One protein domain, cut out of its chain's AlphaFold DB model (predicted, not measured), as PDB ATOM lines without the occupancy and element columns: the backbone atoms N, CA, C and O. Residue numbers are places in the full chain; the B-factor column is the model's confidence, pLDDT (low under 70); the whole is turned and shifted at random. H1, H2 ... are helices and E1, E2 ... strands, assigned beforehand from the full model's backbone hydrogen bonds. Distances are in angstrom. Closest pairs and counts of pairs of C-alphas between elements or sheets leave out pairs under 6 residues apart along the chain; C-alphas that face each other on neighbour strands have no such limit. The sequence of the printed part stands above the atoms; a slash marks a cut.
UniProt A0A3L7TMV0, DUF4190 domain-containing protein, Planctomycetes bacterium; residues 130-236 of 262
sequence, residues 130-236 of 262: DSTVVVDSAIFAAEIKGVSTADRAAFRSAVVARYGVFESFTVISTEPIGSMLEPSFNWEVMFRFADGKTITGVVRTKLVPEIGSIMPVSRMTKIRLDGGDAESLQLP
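AT A GLANCE: This is residues 130 to 236 of the 262 residues of the protein "DUF4190 domain-containing protein" of Planctomycetes bacterium (UniProt A0A3L7TMV0). One strongly twisted sheet of four long strands and a short fifth makes the body, with a single helix, H1, packed beside it, mainly at the edge strand E5 and near the start of E1 and the end of E2. A loop without a named element, residues 130 to 148, leads into H1 on the helix's side of the sheet. The printed part has 107 residues, with one named helix and five named strands in the order H1, E1, E2, E3, E4, E5; the class is mixed, helices and strands. The sheet's order is E1, E2, E3, E4, E5, all antiparallel. The whole is compact, with a radius of gyration of the C-alphas of 14.7 A and spans of 43 by 30 by 21 A.

IN THESE COORDINATES: Begin at Asp 130, C-alpha (91.564, -18.264, 50.959), and read on to C-alpha 149 at (96.132, -9.295, 56.940), where H1 begins; it runs to residue 163, over 20.9 A. Next comes E1, residues 166 to 178, 29.6 A long, which bends by 69 degrees at residue 173. E2, residues 183 to 193, measures 30.7 A, and E3, residues 198 to 208, measures 30.8 A. E4, residues 217 to 226, spans 26.2 A and bends by 53 degrees at residue 221. E5, residues 233 to 235, is 7.2 A long and ends at C-alpha 235, (98.661, -1.087, 49.080).

HOW THE PARTS SIT: Start with the sheet, a meander, each strand the antiparallel neighbour of the one before; each successive pair of strands is a hairpin. For E1 and E2 look at N 170 and O 190, 2.9 A apart; for E2 and E3, at N 187 and O 203, 2.8 A. For E3 and E4 look at N 204 and O 222, 2.8 A; for E4 and E5, at N 225 and O 233, 2.8 A. E1 and E5 are the edge strands, and they are apart. H1 is on the sheet at a height of 4.8 A over it, yet lies over none of the strands. Together they make two layers, the helix on one face of the sheet. The closest C-alphas of H1 and E5 are those of Phe 155 and Leu 235, 6.8 A apart; those of H1 and E2 are Tyr 163 and Phe 193, at 6.7 A. In H1 every O i to N i+4 pair is within hydrogen-bond range.

THE WHOLE: The two C-alphas farthest apart, those of Gly 212 and Asp 229, are 45.8 A apart. The printed part has no cut, and no link between named elements is long. The mean pLDDT of the printed part is 85.9; look for values under 70 at residues 130 to 146, where the model's confidence is low.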
ATOM      1  N   ASP A 130      91.400 -18.365  49.513       69.06
ATOM      2  CA  ASP A 130      91.564 -18.264  50.959       69.06
ATOM      3  C   ASP A 130      92.951 -17.673  51.246       69.06
ATOM      4  O   ASP A 130      93.995 -18.286  50.999       69.06
ATOM      5  N   SER A 131      92.953 -16.432  51.728       59.56
ATOM      6  CA  SER A 131      94.163 -15.655  51.983       59.56
ATOM      7  C   SER A 131      95.000 -16.236  53.119       59.56
ATOM      8  O   SER A 131      96.084 -15.729  53.379       59.56
ATOM      9  N   THR A 132      94.541 -17.289  53.795       59.06
ATOM     10  CA  THR A 132      95.314 -17.992  54.822       59.06
ATOM     11  C   THR A 132      96.197 -19.108  54.251       59.06
ATOM     12  O   THR A 132      97.241 -19.392  54.826       59.06
ATOM     13  N   VAL A 133      95.853 -19.684  53.089       56.75
ATOM     14  CA  VAL A 133      96.526 -20.883  52.541       56.75
ATOM     15  C   VAL A 133      97.700 -20.542  51.611       56.75
ATOM     16  O   VAL A 133      98.658 -21.302  51.519       56.75
ATOM     17  N   VAL A 134      97.676 -19.384  50.943       54.38
ATOM     18  CA  VAL A 134      98.710 -18.983  49.956       54.38
ATOM     19  C   VAL A 134      99.756 -18.019  50.554       54.38
ATOM     20  O   VAL A 134     100.760 -17.680  49.931       54.38
ATOM     21  N   VAL A 135      99.541 -17.566  51.790       53.00
ATOM     22  CA  VAL A 135     100.271 -16.441  52.397       53.00
ATOM     23  C   VAL A 135     101.494 -16.852  53.217       53.00
ATOM     24  O   VAL A 135     102.240 -15.977  53.653       53.00
ATOM     25  N   ASP A 136     101.771 -18.145  53.376       49.59
ATOM     26  CA  ASP A 136     102.696 -18.565  54.432       49.59
ATOM     27  C   ASP A 136     104.184 -18.270  54.174       49.59
ATOM     28  O   ASP A 136     104.955 -18.248  55.125       49.59
ATOM     29  N   SER A 137     104.639 -17.952  52.954       50.03
ATOM     30  CA  SER A 137     106.041 -17.498  52.814       50.03
ATOM     31  C   SER A 137     106.502 -16.936  51.477       50.03
ATOM     32  O   SER A 137     107.624 -16.440  51.463       50.03
ATOM     33  N   ALA A 138     105.745 -16.980  50.369       55.03
ATOM     34  CA  ALA A 138     106.367 -16.868  49.035       55.03
ATOM     35  C   ALA A 138     106.130 -15.568  48.240       55.03
ATOM     36  O   ALA A 138     106.971 -15.227  47.412       55.03
ATOM     37  N   ILE A 139     105.051 -14.806  48.477       62.03
ATOM     38  CA  ILE A 139     104.642 -13.792  47.479       62.03
ATOM     39  C   ILE A 139     104.732 -12.337  47.959       62.03
ATOM     40  O   ILE A 139     105.171 -11.454  47.219       62.03
ATOM     41  N   PHE A 140     104.413 -12.076  49.224       60.81
ATOM     42  CA  PHE A 140     104.792 -10.816  49.859       60.81
ATOM     43  C   PHE A 140     106.126 -11.013  50.545       60.81
ATOM     44  O   PHE A 140     106.350 -12.042  51.185       60.81
ATOM     45  N   ALA A 141     107.039 -10.055  50.400       53.00
ATOM     46  CA  ALA A 141     108.222 -10.067  51.236       53.00
ATOM     47  C   ALA A 141     107.725 -10.036  52.686       53.00
ATOM     48  O   ALA A 141     107.033  -9.093  53.071       53.00
ATOM     49  N   ALA A 142     108.132 -11.011  53.501       51.22
ATOM     50  CA  ALA A 142     108.054 -10.909  54.962       51.22
ATOM     51  C   ALA A 142     108.709  -9.603  55.488       51.22
ATOM     52  O   ALA A 142     108.579  -9.240  56.653       51.22
ATOM     53  N   GLU A 143     109.395  -8.882  54.599       45.81
ATOM     54  CA  GLU A 143     110.110  -7.641  54.802       45.81
ATOM     55  C   GLU A 143     109.330  -6.353  54.488       45.81
ATOM     56  O   GLU A 143     109.813  -5.285  54.867       45.81
ATOM     57  N   ILE A 144     108.109  -6.381  53.916       54.78
ATOM     58  CA  ILE A 144     107.240  -5.197  54.079       54.78
ATOM     59  C   ILE A 144     106.716  -5.216  55.514       54.78
ATOM     60  O   ILE A 144     105.580  -5.604  55.792       54.78
ATOM     61  N   LYS A 145     107.570  -4.806  56.453       59.09
ATOM     62  CA  LYS A 145     107.164  -4.490  57.819       59.09
ATOM     63  C   LYS A 145     105.984  -3.516  57.742       59.09
ATOM     64  O   LYS A 145     106.184  -2.335  57.469       59.09
ATOM     65  N   GLY A 146     104.771  -4.013  57.977       65.56
ATOM     66  CA  GLY A 146     103.583  -3.176  58.145       65.56
ATOM     67  C   GLY A 146     102.394  -3.425  57.219       65.56
ATOM     68  O   GLY A 146     101.430  -2.688  57.364       65.56
ATOM     69  N   VAL A 147     102.397  -4.418  56.317       79.38
ATOM     70  CA  VAL A 147     101.153  -4.807  55.616       79.38
ATOM     71  C   VAL A 147     100.499  -5.970  56.351       79.38
ATOM     72  O   VAL A 147     100.901  -7.124  56.205       79.38
ATOM     73  N   SER A 148      99.500  -5.666  57.175       83.69
ATOM     74  CA  SER A 148      98.763  -6.677  57.931       83.69
ATOM     75  C   SER A 148      97.765  -7.445  57.047       83.69
ATOM     76  O   SER A 148      97.383  -7.022  55.951       83.69
ATOM     77  N   THR A 149      97.294  -8.600  57.526       83.19
ATOM     78  CA  THR A 149      96.132  -9.295  56.940       83.19
ATOM     79  C   THR A 149      94.899  -8.392  56.876       83.19
ATOM     80  O   THR A 149      94.159  -8.463  55.896       83.19
ATOM     81  N   ALA A 150      94.720  -7.510  57.865       85.62
ATOM     82  CA  ALA A 150      93.633  -6.539  57.896       85.62
ATOM     83  C   ALA A 150      93.755  -5.490  56.777       85.62
ATOM     84  O   ALA A 150      92.764  -5.222  56.104       85.62
ATOM     85  N   ASP A 151      94.959  -4.972  56.505       87.62
ATOM     86  CA  ASP A 151      95.178  -3.998  55.420       87.62
ATOM     87  C   ASP A 151      94.867  -4.601  54.049       87.62
ATOM     88  O   ASP A 151      94.249  -3.959  53.201       87.62
ATOM     89  N   ARG A 152      95.239  -5.871  53.837       86.75
ATOM     90  CA  ARG A 152      94.906  -6.603  52.604       86.75
ATOM     91  C   ARG A 152      93.404  -6.802  52.444       86.75
ATOM     92  O   ARG A 152      92.881  -6.594  51.351       86.75
ATOM     93  N   ALA A 153      92.713  -7.186  53.518       88.06
ATOM     94  CA  ALA A 153      91.262  -7.341  53.503       88.06
ATOM     95  C   ALA A 153      90.562  -6.002  53.224       88.06
ATOM     96  O   ALA A 153      89.699  -5.939  52.352       88.06
ATOM     97  N   ALA A 154      90.992  -4.923  53.887       91.12
ATOM     98  CA  ALA A 154      90.467  -3.576  53.677       91.12
ATOM     99  C   ALA A 154      90.686  -3.092  52.235       91.12
ATOM    100  O   ALA A 154      89.756  -2.594  51.601       91.12
ATOM    101  N   PHE A 155      91.886  -3.303  51.687       92.81
ATOM    102  CA  PHE A 155      92.198  -2.981  50.297       92.81
ATOM    103  C   PHE A 155      91.316  -3.760  49.317       92.81
ATOM    104  O   PHE A 155      90.721  -3.160  48.423       92.81
ATOM    105  N   ARG A 156      91.151  -5.074  49.516       92.62
ATOM    106  CA  ARG A 156      90.258  -5.904  48.692       92.62
ATOM    107  C   ARG A 156      88.818  -5.397  48.745       92.62
ATOM    108  O   ARG A 156      88.196  -5.241  47.698       92.62
ATOM    109  N   SER A 157      88.295  -5.104  49.936       93.56
ATOM    110  CA  SER A 157      86.948  -4.548  50.099       93.56
ATOM    111  C   SER A 157      86.786  -3.210  49.376       93.56
ATOM    112  O   SER A 157      85.771  -3.006  48.714       93.56
ATOM    113  N   ALA A 158      87.788  -2.326  49.438       93.75
ATOM    114  CA  ALA A 158      87.774  -1.050  48.723       93.75
ATOM    115  C   ALA A 158      87.798  -1.233  47.195       93.75
ATOM    116  O   ALA A 158      87.054  -0.557  46.483       93.75
ATOM    117  N   VAL A 159      88.603  -2.174  46.690       94.88
ATOM    118  CA  VAL A 159      88.643  -2.525  45.262       94.88
ATOM    119  C   VAL A 159      87.284  -3.052  44.801       94.88
ATOM    120  O   VAL A 159      86.749  -2.545  43.818       94.88
ATOM    121  N   VAL A 160      86.684  -3.995  45.535       94.75
ATOM    122  CA  VAL A 160      85.375  -4.568  45.179       94.75
ATOM    123  C   VAL A 160      84.270  -3.518  45.212       94.75
ATOM    124  O   VAL A 160      83.462  -3.457  44.290       94.75
ATOM    125  N   ALA A 161      84.257  -2.653  46.228       94.50
ATOM    126  CA  ALA A 161      83.264  -1.589  46.342       94.50
ATOM    127  C   ALA A 161      83.330  -0.579  45.183       94.50
ATOM    128  O   ALA A 161      82.308  -0.005  44.813       94.50
ATOM    129  N   ARG A 162      84.519  -0.348  44.610       94.44
ATOM    130  CA  ARG A 162      84.749   0.713  43.616       94.44
ATOM    131  C   ARG A 162      84.823   0.234  42.166       94.44
ATOM    132  O   ARG A 162      84.471   0.976  41.241       94.44
ATOM    133  N   TYR A 163      85.335  -0.969  41.958       94.81
ATOM    134  CA  TYR A 163      85.601  -1.522  40.632       94.81
ATOM    135  C   TYR A 163      84.885  -2.850  40.379       94.81
ATOM    136  O   TYR A 163      84.878  -3.298  39.244       94.81
ATOM    137  N   GLY A 164      84.263  -3.460  41.392       95.19
ATOM    138  CA  GLY A 164      83.595  -4.752  41.266       95.19
ATOM    139  C   GLY A 164      84.518  -5.944  41.534       95.19
ATOM    140  O   GLY A 164      85.634  -5.813  42.039       95.19
ATOM    141  N   VAL A 165      84.025  -7.147  41.243       95.94
ATOM    142  CA  VAL A 165      84.769  -8.390  41.493       95.94
ATOM    143  C   VAL A 165      85.908  -8.516  40.488       95.94
ATOM    144  O   VAL A 165      85.685  -8.443  39.282       95.94
ATOM    145  N   PHE A 166      87.130  -8.703  40.988       96.06
ATOM    146  CA  PHE A 166      88.311  -8.935  40.161       96.06
ATOM    147  C   PHE A 166      88.168 -10.230  39.347       96.06
ATOM    148  O   PHE A 166      87.826 -11.273  39.905       96.06
ATOM    149  N   GLU A 167      88.453 -10.161  38.045       95.44
ATOM    150  CA  GLU A 167      88.381 -11.303  37.127       95.44
ATOM    151  C   GLU A 167      89.779 -11.745  36.675       95.44
ATOM    152  O   GLU A 167      90.151 -12.908  36.819       95.44
ATOM    153  N   SER A 168      90.569 -10.824  36.117       94.69
ATOM    154  CA  SER A 168      91.903 -11.116  35.581       94.69
ATOM    155  C   SER A 168      92.746  -9.847  35.454       94.69
ATOM    156  O   SER A 168      92.255  -8.736  35.648       94.69
ATOM    157  N   PHE A 169      94.027  -9.989  35.121       96.06
ATOM    158  CA  PHE A 169      94.846  -8.859  34.700       96.06
ATOM    159  C   PHE A 169      95.798  -9.265  33.573       96.06
ATOM    160  O   PHE A 169      96.132 -10.441  33.423       96.06
ATOM    161  N   THR A 170      96.253  -8.273  32.812       95.62
ATOM    162  CA  THR A 170      97.243  -8.430  31.743       95.62
ATOM    163  C   THR A 170      98.409  -7.485  31.992       95.62
ATOM    164  O   THR A 170      98.193  -6.328  32.347       95.62
ATOM    165  N   VAL A 171      99.638  -7.955  31.791       95.12
ATOM    166  CA  VAL A 171     100.834  -7.104  31.839       95.12
ATOM    167  C   VAL A 171     100.915  -6.287  30.550       95.12
ATOM    168  O   VAL A 171     100.900  -6.856  29.461       95.12
ATOM    169  N   ILE A 172     100.967  -4.962  30.678       94.88
ATOM    170  CA  ILE A 172     101.146  -4.022  29.562       94.88
ATOM    171  C   ILE A 172     102.637  -3.830  29.290       94.88
ATOM    172  O   ILE A 172     103.091  -3.979  28.158       94.88
ATOM    173  N   SER A 173     103.396  -3.496  30.334       91.62
ATOM    174  CA  SER A 173     104.819  -3.188  30.238       91.62
ATOM    175  C   SER A 173     105.561  -3.634  31.499       91.62
ATOM    176  O   SER A 173     104.969  -3.899  32.551       91.62
ATOM    177  N   THR A 174     106.876  -3.801  31.385       92.69
ATOM    178  CA  THR A 174     107.741  -4.180  32.505       92.69
ATOM    179  C   THR A 174     109.017  -3.367  32.440       92.69
ATOM    180  O   THR A 174     109.780  -3.469  31.481       92.69
ATOM    181  N   GLU A 175     109.256  -2.582  33.482       92.50
ATOM    182  CA  GLU A 175     110.420  -1.717  33.593       92.50
ATOM    183  C   GLU A 175     111.319  -2.210  34.732       92.50
ATOM    184  O   GLU A 175     110.884  -2.243  35.891       92.50
ATOM    185  N   PRO A 176     112.571  -2.616  34.445       91.81
ATOM    186  CA  PRO A 176     113.540  -2.884  35.494       91.81
ATOM    187  C   PRO A 176     113.914  -1.570  36.186       91.81
ATOM    188  O   PRO A 176     114.241  -0.577  35.539       91.81
ATOM    189  N   ILE A 177     113.882  -1.570  37.513       93.00
ATOM    190  CA  ILE A 177     114.182  -0.412  38.361       93.00
ATOM    191  C   ILE A 177     115.024  -0.836  39.571       93.00
ATOM    192  O   ILE A 177     115.053  -2.004  39.962       93.00
ATOM    193  N   GLY A 178     115.668   0.121  40.235       89.31
ATOM    194  CA  GLY A 178     116.526  -0.148  41.394       89.31
ATOM    195  C   GLY A 178     117.986  -0.394  41.013       89.31
ATOM    196  O   GLY A 178     118.407  -0.106  39.896       89.31
ATOM    197  N   SER A 179     118.777  -0.874  41.973       89.62
ATOM    198  CA  SER A 179     120.221  -1.074  41.811       89.62
ATOM    199  C   SER A 179     120.559  -2.539  41.531       89.62
ATOM    200  O   SER A 179     119.734  -3.429  41.721       89.62
ATOM    201  N   MET A 180     121.806  -2.816  41.140       86.00
ATOM    202  CA  MET A 180     122.290  -4.191  40.938       86.00
ATOM    203  C   MET A 180     122.178  -5.060  42.208       86.00
ATOM    204  O   MET A 180     122.024  -6.274  42.108       86.00
ATOM    205  N   LEU A 181     122.248  -4.446  43.396       89.69
ATOM    206  CA  LEU A 181     122.138  -5.136  44.688       89.69
ATOM    207  C   LEU A 181     120.688  -5.334  45.132       89.69
ATOM    208  O   LEU A 181     120.388  -6.275  45.860       89.69
ATOM    209  N   GLU A 182     119.791  -4.455  44.688       89.12
ATOM    210  CA  GLU A 182     118.369  -4.507  45.007       89.12
ATOM    211  C   GLU A 182     117.519  -4.409  43.735       89.12
ATOM    212  O   GLU A 182     116.830  -3.404  43.520       89.12
ATOM    213  N   PRO A 183     117.561  -5.438  42.871       91.56
ATOM    214  CA  PRO A 183     116.827  -5.394  41.625       91.56
ATOM    215  C   PRO A 183     115.323  -5.408  41.899       91.56
ATOM    216  O   PRO A 183     114.806  -6.204  42.691       91.56
ATOM    217  N   SER A 184     114.607  -4.514  41.231       91.62
ATOM    218  CA  SER A 184     113.158  -4.398  41.315       91.62
ATOM    219  C   SER A 184     112.547  -4.227  39.927       91.62
ATOM    220  O   SER A 184     113.241  -3.952  38.951       91.62
ATOM    221  N   PHE A 185     111.237  -4.409  39.833       93.69
ATOM    222  CA  PHE A 185     110.485  -4.238  38.597       93.69
ATOM    223  C   PHE A 185     109.218  -3.446  38.877       93.69
ATOM    224  O   PHE A 185     108.543  -3.687  39.883       93.69
ATOM    225  N   ASN A 186     108.902  -2.530  37.969       95.06
ATOM    226  CA  ASN A 186     107.580  -1.948  37.832       95.06
ATOM    227  C   ASN A 186     106.852  -2.697  36.717       95.06
ATOM    228  O   ASN A 186     107.295  -2.711  35.572       95.06
ATOM    229  N   TRP A 187     105.738  -3.322  37.069       94.88
ATOM    230  CA  TRP A 187     104.844  -3.999  36.144       94.88
ATOM    231  C   TRP A 187     103.641  -3.094  35.932       94.88
ATOM    232  O   TRP A 187     102.837  -2.906  36.849       94.88
ATOM    233  N   GLU A 188     103.516  -2.525  34.745       96.06
ATOM    234  CA  GLU A 188     102.287  -1.852  34.357       96.06
ATOM    235  C   GLU A 188     101.272  -2.918  33.964       96.06
ATOM    236  O   GLU A 188     101.547  -3.796  33.141       96.06
ATOM    237  N   VAL A 189     100.103  -2.878  34.586       96.19
ATOM    238  CA  VAL A 189      99.094  -3.926  34.459       96.19
ATOM    239  C   VAL A 189      97.727  -3.324  34.175       96.19
ATOM    240  O   VAL A 189      97.366  -2.269  34.690       96.19
ATOM    241  N   MET A 190      96.942  -4.025  33.366       96.75
ATOM    242  CA  MET A 190      95.534  -3.744  33.133       96.75
ATOM    243  C   MET A 190      94.698  -4.775  33.881       96.75
ATOM    244  O   MET A 190      94.681  -5.948  33.510       96.75
ATOM    245  N   PHE A 191      93.996  -4.343  34.918       96.75
ATOM    246  CA  PHE A 191      93.038  -5.145  35.667       96.75
ATOM    247  C   PHE A 191      91.690  -5.161  34.950       96.75
ATOM    248  O   PHE A 191      91.219  -4.119  34.494       96.75
ATOM    249  N   ARG A 192      91.055  -6.330  34.889       97.00
ATOM    250  CA  ARG A 192      89.695  -6.535  34.389       97.00
ATOM    251  C   ARG A 192      88.795  -7.021  35.520       97.00
ATOM    252  O   ARG A 192      89.173  -7.910  36.288       97.00
ATOM    253  N   PHE A 193      87.605  -6.441  35.589       96.56
ATOM    254  CA  PHE A 193      86.577  -6.758  36.569       96.56
ATOM    255  C   PHE A 193      85.350  -7.373  35.891       96.56
ATOM    256  O   PHE A 193      85.134  -7.198  34.692       96.56
ATOM    257  N   ALA A 194      84.546  -8.099  36.669       96.06
ATOM    258  CA  ALA A 194      83.425  -8.903  36.178       96.06
ATOM    259  C   ALA A 194      82.311  -8.096  35.479       96.06
ATOM    260  O   ALA A 194      81.524  -8.660  34.725       96.06
ATOM    261  N   ASP A 195      82.233  -6.787  35.716       94.81
ATOM    262  CA  ASP A 195      81.321  -5.863  35.030       94.81
ATOM    263  C   ASP A 195      81.850  -5.403  33.653       94.81
ATOM    264  O   ASP A 195      81.211  -4.598  32.975       94.81
ATOM    265  N   GLY A 196      83.013  -5.905  33.230       94.69
ATOM    266  CA  GLY A 196      83.707  -5.513  32.006       94.69
ATOM    267  C   GLY A 196      84.580  -4.265  32.161       94.69
ATOM    268  O   GLY A 196      85.228  -3.858  31.194       94.69
ATOM    269  N   LYS A 197      84.635  -3.654  33.352       95.31
ATOM    270  CA  LYS A 197      85.474  -2.484  33.614       95.31
ATOM    271  C   LYS A 197      86.948  -2.875  33.568       95.31
ATOM    272  O   LYS A 197      87.365  -3.890  34.132       95.31
ATOM    273  N   THR A 198      87.755  -2.037  32.922       96.25
ATOM    274  CA  THR A 198      89.213  -2.183  32.876       96.25
ATOM    275  C   THR A 198      89.890  -0.987  33.517       96.25
ATOM    276  O   THR A 198      89.528   0.152  33.226       96.25
ATOM    277  N   ILE A 199      90.876  -1.238  34.374       96.38
ATOM    278  CA  ILE A 199      91.618  -0.207  35.106       96.38
ATOM    279  C   ILE A 199      93.105  -0.493  34.969       96.38
ATOM    280  O   ILE A 199      93.528  -1.636  35.130       96.38
ATOM    281  N   THR A 200      93.900   0.526  34.671       96.56
ATOM    282  CA  THR A 200      95.357   0.402  34.659       96.56
ATOM    283  C   THR A 200      95.918   0.574  36.063       96.56
ATOM    284  O   THR A 200      95.295   1.143  36.958       96.56
ATOM    285  N   GLY A 201      97.104   0.039  36.291       95.94
ATOM    286  CA  GLY A 201      97.791   0.201  37.551       95.94
ATOM    287  C   GLY A 201      99.220  -0.292  37.482       95.94
ATOM    288  O   GLY A 201      99.710  -0.707  36.435       95.94
ATOM    289  N   VAL A 202      99.892  -0.231  38.623       95.38
ATOM    290  CA  VAL A 202     101.301  -0.598  38.743       95.38
ATOM    291  C   VAL A 202     101.466  -1.572  39.894       95.38
ATOM    292  O   VAL A 202     101.053  -1.298  41.023       95.38
ATOM    293  N   VAL A 203     102.110  -2.698  39.612       94.44
ATOM    294  CA  VAL A 203     102.594  -3.639  40.619       94.44
ATOM    295  C   VAL A 203     104.103  -3.482  40.686       94.44
ATOM    296  O   VAL A 203     104.784  -3.586  39.675       94.44
ATOM    297  N   ARG A 204     104.647  -3.217  41.870       93.75
ATOM    298  CA  ARG A 204     106.091  -3.170  42.095       93.75
ATOM    299  C   ARG A 204     106.530  -4.435  42.806       93.75
ATOM    300  O   ARG A 204     105.920  -4.833  43.800       93.75
ATOM    301  N   THR A 205     107.602  -5.042  42.319       92.62
ATOM    302  CA  THR A 205     108.206  -6.230  42.929       92.62
ATOM    303  C   THR A 205     109.693  -6.020  43.166       92.62
ATOM    304  O   THR A 205     110.355  -5.382  42.350       92.62
ATOM    305  N   LYS A 206     110.241  -6.589  44.238       91.81
ATOM    306  CA  LYS A 206     111.682  -6.662  44.510       91.81
ATOM    307  C   LYS A 206     112.131  -8.117  44.418       91.81
ATOM    308  O   LYS A 206     111.431  -9.004  44.903       91.81
ATOM    309  N   LEU A 207     113.282  -8.361  43.806       91.31
ATOM    310  CA  LEU A 207     113.916  -9.672  43.817       91.31
ATOM    311  C   LEU A 207     114.655  -9.854  45.142       91.31
ATOM    312  O   LEU A 207     115.528  -9.058  45.486       91.31
ATOM    313  N   VAL A 208     114.298 -10.898  45.884       89.69
ATOM    314  CA  VAL A 208     114.913 -11.223  47.175       89.69
ATOM    315  C   VAL A 208     115.591 -12.588  47.061       89.69
ATOM    316  O   VAL A 208     114.954 -13.531  46.581       89.69
ATOM    317  N   PRO A 209     116.868 -12.727  47.459       89.81
ATOM    318  CA  PRO A 209     117.519 -14.030  47.489       89.81
ATOM    319  C   PRO A 209     116.817 -14.942  48.501       89.81
ATOM    320  O   PRO A 209     116.494 -14.520  49.611       89.81
ATOM    321  N   GLU A 210     116.596 -16.200  48.130       86.44
ATOM    322  CA  GLU A 210     115.964 -17.195  48.994       86.44
ATOM    323  C   GLU A 210     116.961 -18.311  49.316       86.44
ATOM    324  O   GLU A 210     117.595 -18.877  48.424       86.44
ATOM    325  N   ILE A 211     117.132 -18.614  50.607       88.19
ATOM    326  CA  ILE A 211     118.068 -19.648  51.062       88.19
ATOM    327  C   ILE A 211     117.646 -20.992  50.462       88.19
ATOM    328  O   ILE A 211     116.525 -21.447  50.666       88.19
ATOM    329  N   GLY A 212     118.563 -21.637  49.740       88.69
ATOM    330  CA  GLY A 212     118.304 -22.915  49.070       88.69
ATOM    331  C   GLY A 212     117.747 -22.787  47.651       88.69
ATOM    332  O   GLY A 212     117.631 -23.803  46.967       88.69
ATOM    333  N   SER A 213     117.474 -21.570  47.171       87.50
ATOM    334  CA  SER A 213     117.156 -21.307  45.768       87.50
ATOM    335  C   SER A 213     118.339 -20.649  45.058       87.50
ATOM    336  O   SER A 213     118.961 -19.719  45.565       87.50
ATOM    337  N   ILE A 214     118.642 -21.118  43.846       86.00
ATOM    338  CA  ILE A 214     119.617 -20.473  42.946       86.00
ATOM    339  C   ILE A 214     119.024 -19.189  42.343       86.00
ATOM    340  O   ILE A 214     119.756 -18.289  41.936       86.00
ATOM    341  N   MET A 215     117.694 -19.103  42.289       86.00
ATOM    342  CA  MET A 215     116.967 -17.966  41.739       86.00
ATOM    343  C   MET A 215     116.433 -17.087  42.863       86.00
ATOM    344  O   MET A 215     115.874 -17.622  43.827       86.00
ATOM    345  N   PRO A 216     116.522 -15.755  42.742       89.38
ATOM    346  CA  PRO A 216     115.789 -14.892  43.646       89.38
ATOM    347  C   PRO A 216     114.284 -15.070  43.411       89.38
ATOM    348  O   PRO A 216     113.839 -15.468  42.333       89.38
ATOM    349  N   VAL A 217     113.492 -14.763  44.429       88.00
ATOM    350  CA  VAL A 217     112.031 -14.777  44.340       88.00
ATOM    351  C   VAL A 217     111.541 -13.352  44.149       88.00
ATOM    352  O   VAL A 217     112.010 -12.431  44.822       88.00
ATOM    353  N   SER A 218     110.591 -13.168  43.236       88.88
ATOM    354  CA  SER A 218     109.909 -11.894  43.046       88.88
ATOM    355  C   SER A 218     108.902 -11.680  44.169       88.88
ATOM    356  O   SER A 218     107.952 -12.443  44.333       88.88
ATOM    357  N   ARG A 219     109.126 -10.643  44.974       88.50
ATOM    358  CA  ARG A 219     108.278 -10.288  46.110       88.50
ATOM    359  C   ARG A 219     107.562  -8.985  45.836       88.50
ATOM    360  O   ARG A 219     108.207  -7.968  45.582       88.50
ATOM    361  N   MET A 220     106.238  -8.987  45.919       89.69
ATOM    362  CA  MET A 220     105.454  -7.769  45.729       89.69
ATOM    363  C   MET A 220     105.703  -6.786  46.872       89.69
ATOM    364  O   MET A 220     105.729  -7.193  48.032       89.69
ATOM    365  N   THR A 221     105.890  -5.507  46.536       89.75
ATOM    366  CA  THR A 221     106.143  -4.408  47.484       89.75
ATOM    367  C   THR A 221     105.088  -3.308  47.431       89.75
ATOM    368  O   THR A 221     104.798  -2.692  48.454       89.75
ATOM    369  N   LYS A 222     104.498  -3.060  46.258       90.88
ATOM    370  CA  LYS A 222     103.431  -2.070  46.065       90.88
ATOM    371  C   LYS A 222     102.455  -2.584  45.016       90.88
ATOM    372  O   LYS A 222     102.880  -3.150  44.013       90.88
ATOM    373  N   ILE A 223     101.166  -2.355  45.216       93.44
ATOM    374  CA  ILE A 223     100.144  -2.479  44.173       93.44
ATOM    375  C   ILE A 223      99.315  -1.201  44.179       93.44
ATOM    376  O   ILE A 223      98.887  -0.749  45.238       93.44
ATOM    377  N   ARG A 224      99.128  -0.597  43.009       95.12
ATOM    378  CA  ARG A 224      98.368   0.640  42.817       95.12
ATOM    379  C   ARG A 224      97.411   0.466  41.646       95.12
ATOM    380  O   ARG A 224      97.829  -0.025  40.603       95.12
ATOM    381  N   LEU A 225      96.155   0.860  41.826       95.88
ATOM    382  CA  LEU A 225      95.118   0.894  40.798       95.88
ATOM    383  C   LEU A 225      94.779   2.356  40.506       95.88
ATOM    384  O   LEU A 225      94.323   3.086  41.394       95.88
ATOM    385  N   ASP A 226      94.977   2.766  39.259       93.69
ATOM    386  CA  ASP A 226      94.775   4.133  38.794       93.69
ATOM    387  C   ASP A 226      93.379   4.257  38.190       93.69
ATOM    388  O   ASP A 226      93.135   4.006  37.013       93.69
ATOM    389  N   GLY A 227      92.416   4.608  39.040       82.62
ATOM    390  CA  GLY A 227      90.998   4.662  38.693       82.62
ATOM    391  C   GLY A 227      90.557   5.867  37.864       82.62
ATOM    392  O   GLY A 227      89.458   6.354  38.128       82.62
ATOM    393  N   GLY A 228      91.370   6.351  36.919       81.38
ATOM    394  CA  GLY A 228      91.075   7.546  36.119       81.38
ATOM    395  C   GLY A 228      90.836   8.783  36.993       81.38
ATOM    396  O   GLY A 228      91.691   9.137  37.800       81.38
ATOM    397  N   ASP A 229      89.655   9.399  36.868       77.56
ATOM    398  CA  ASP A 229      89.251  10.628  37.583       77.56
ATOM    399  C   ASP A 229      89.142  10.481  39.108       77.56
ATOM    400  O   ASP A 229      88.968  11.464  39.829       77.56
ATOM    401  N   ALA A 230      89.197   9.255  39.622       78.19
ATOM    402  CA  ALA A 230      89.028   8.988  41.035       78.19
ATOM    403  C   ALA A 230      90.367   8.598  41.687       78.19
ATOM    404  O   ALA A 230      91.178   7.884  41.101       78.19
ATOM    405  N   GLU A 231      90.551   8.996  42.949       87.44
ATOM    406  CA  GLU A 231      91.775   8.820  43.753       87.44
ATOM    407  C   GLU A 231      92.385   7.410  43.635       87.44
ATOM    408  O   GLU A 231      91.673   6.421  43.791       87.44
ATOM    409  N   SER A 232      93.678   7.271  43.341       91.50
ATOM    410  CA  SER A 232      94.305   5.951  43.167       91.50
ATOM    411  C   SER A 232      94.211   5.107  44.444       91.50
ATOM    412  O   SER A 232      94.569   5.583  45.522       91.50
ATOM    413  N   LEU A 233      93.793   3.843  44.336       93.06
ATOM    414  CA  LEU A 233      93.862   2.904  45.461       93.06
ATOM    415  C   LEU A 233      95.233   2.233  45.471       93.06
ATOM    416  O   LEU A 233      95.655   1.694  44.452       93.06
ATOM    417  N   GLN A 234      95.913   2.211  46.617       93.81
ATOM    418  CA  GLN A 234      97.222   1.570  46.745       93.81
ATOM    419  C   GLN A 234      97.366   0.739  48.021       93.81
ATOM    420  O   GLN A 234      96.748   1.028  49.045       93.81
ATOM    421  N   LEU A 235      98.216  -0.283  47.952       89.69
ATOM    422  CA  LEU A 235      98.661  -1.087  49.080       89.69
ATOM    423  C   LEU A 235     100.200  -1.184  49.050       89.69
ATOM    424  O   LEU A 235     100.745  -1.630  48.034       89.69
ATOM    425  N   PRO A 236     100.906  -0.808  50.135       87.12
ATOM    426  CA  PRO A 236     100.385  -0.208  51.374       87.12
ATOM    427  C   PRO A 236      99.700   1.154  51.143       87.12
ATOM    428  O   PRO A 236     100.091   1.897  50.248       87.12
TER     429      PRO A 236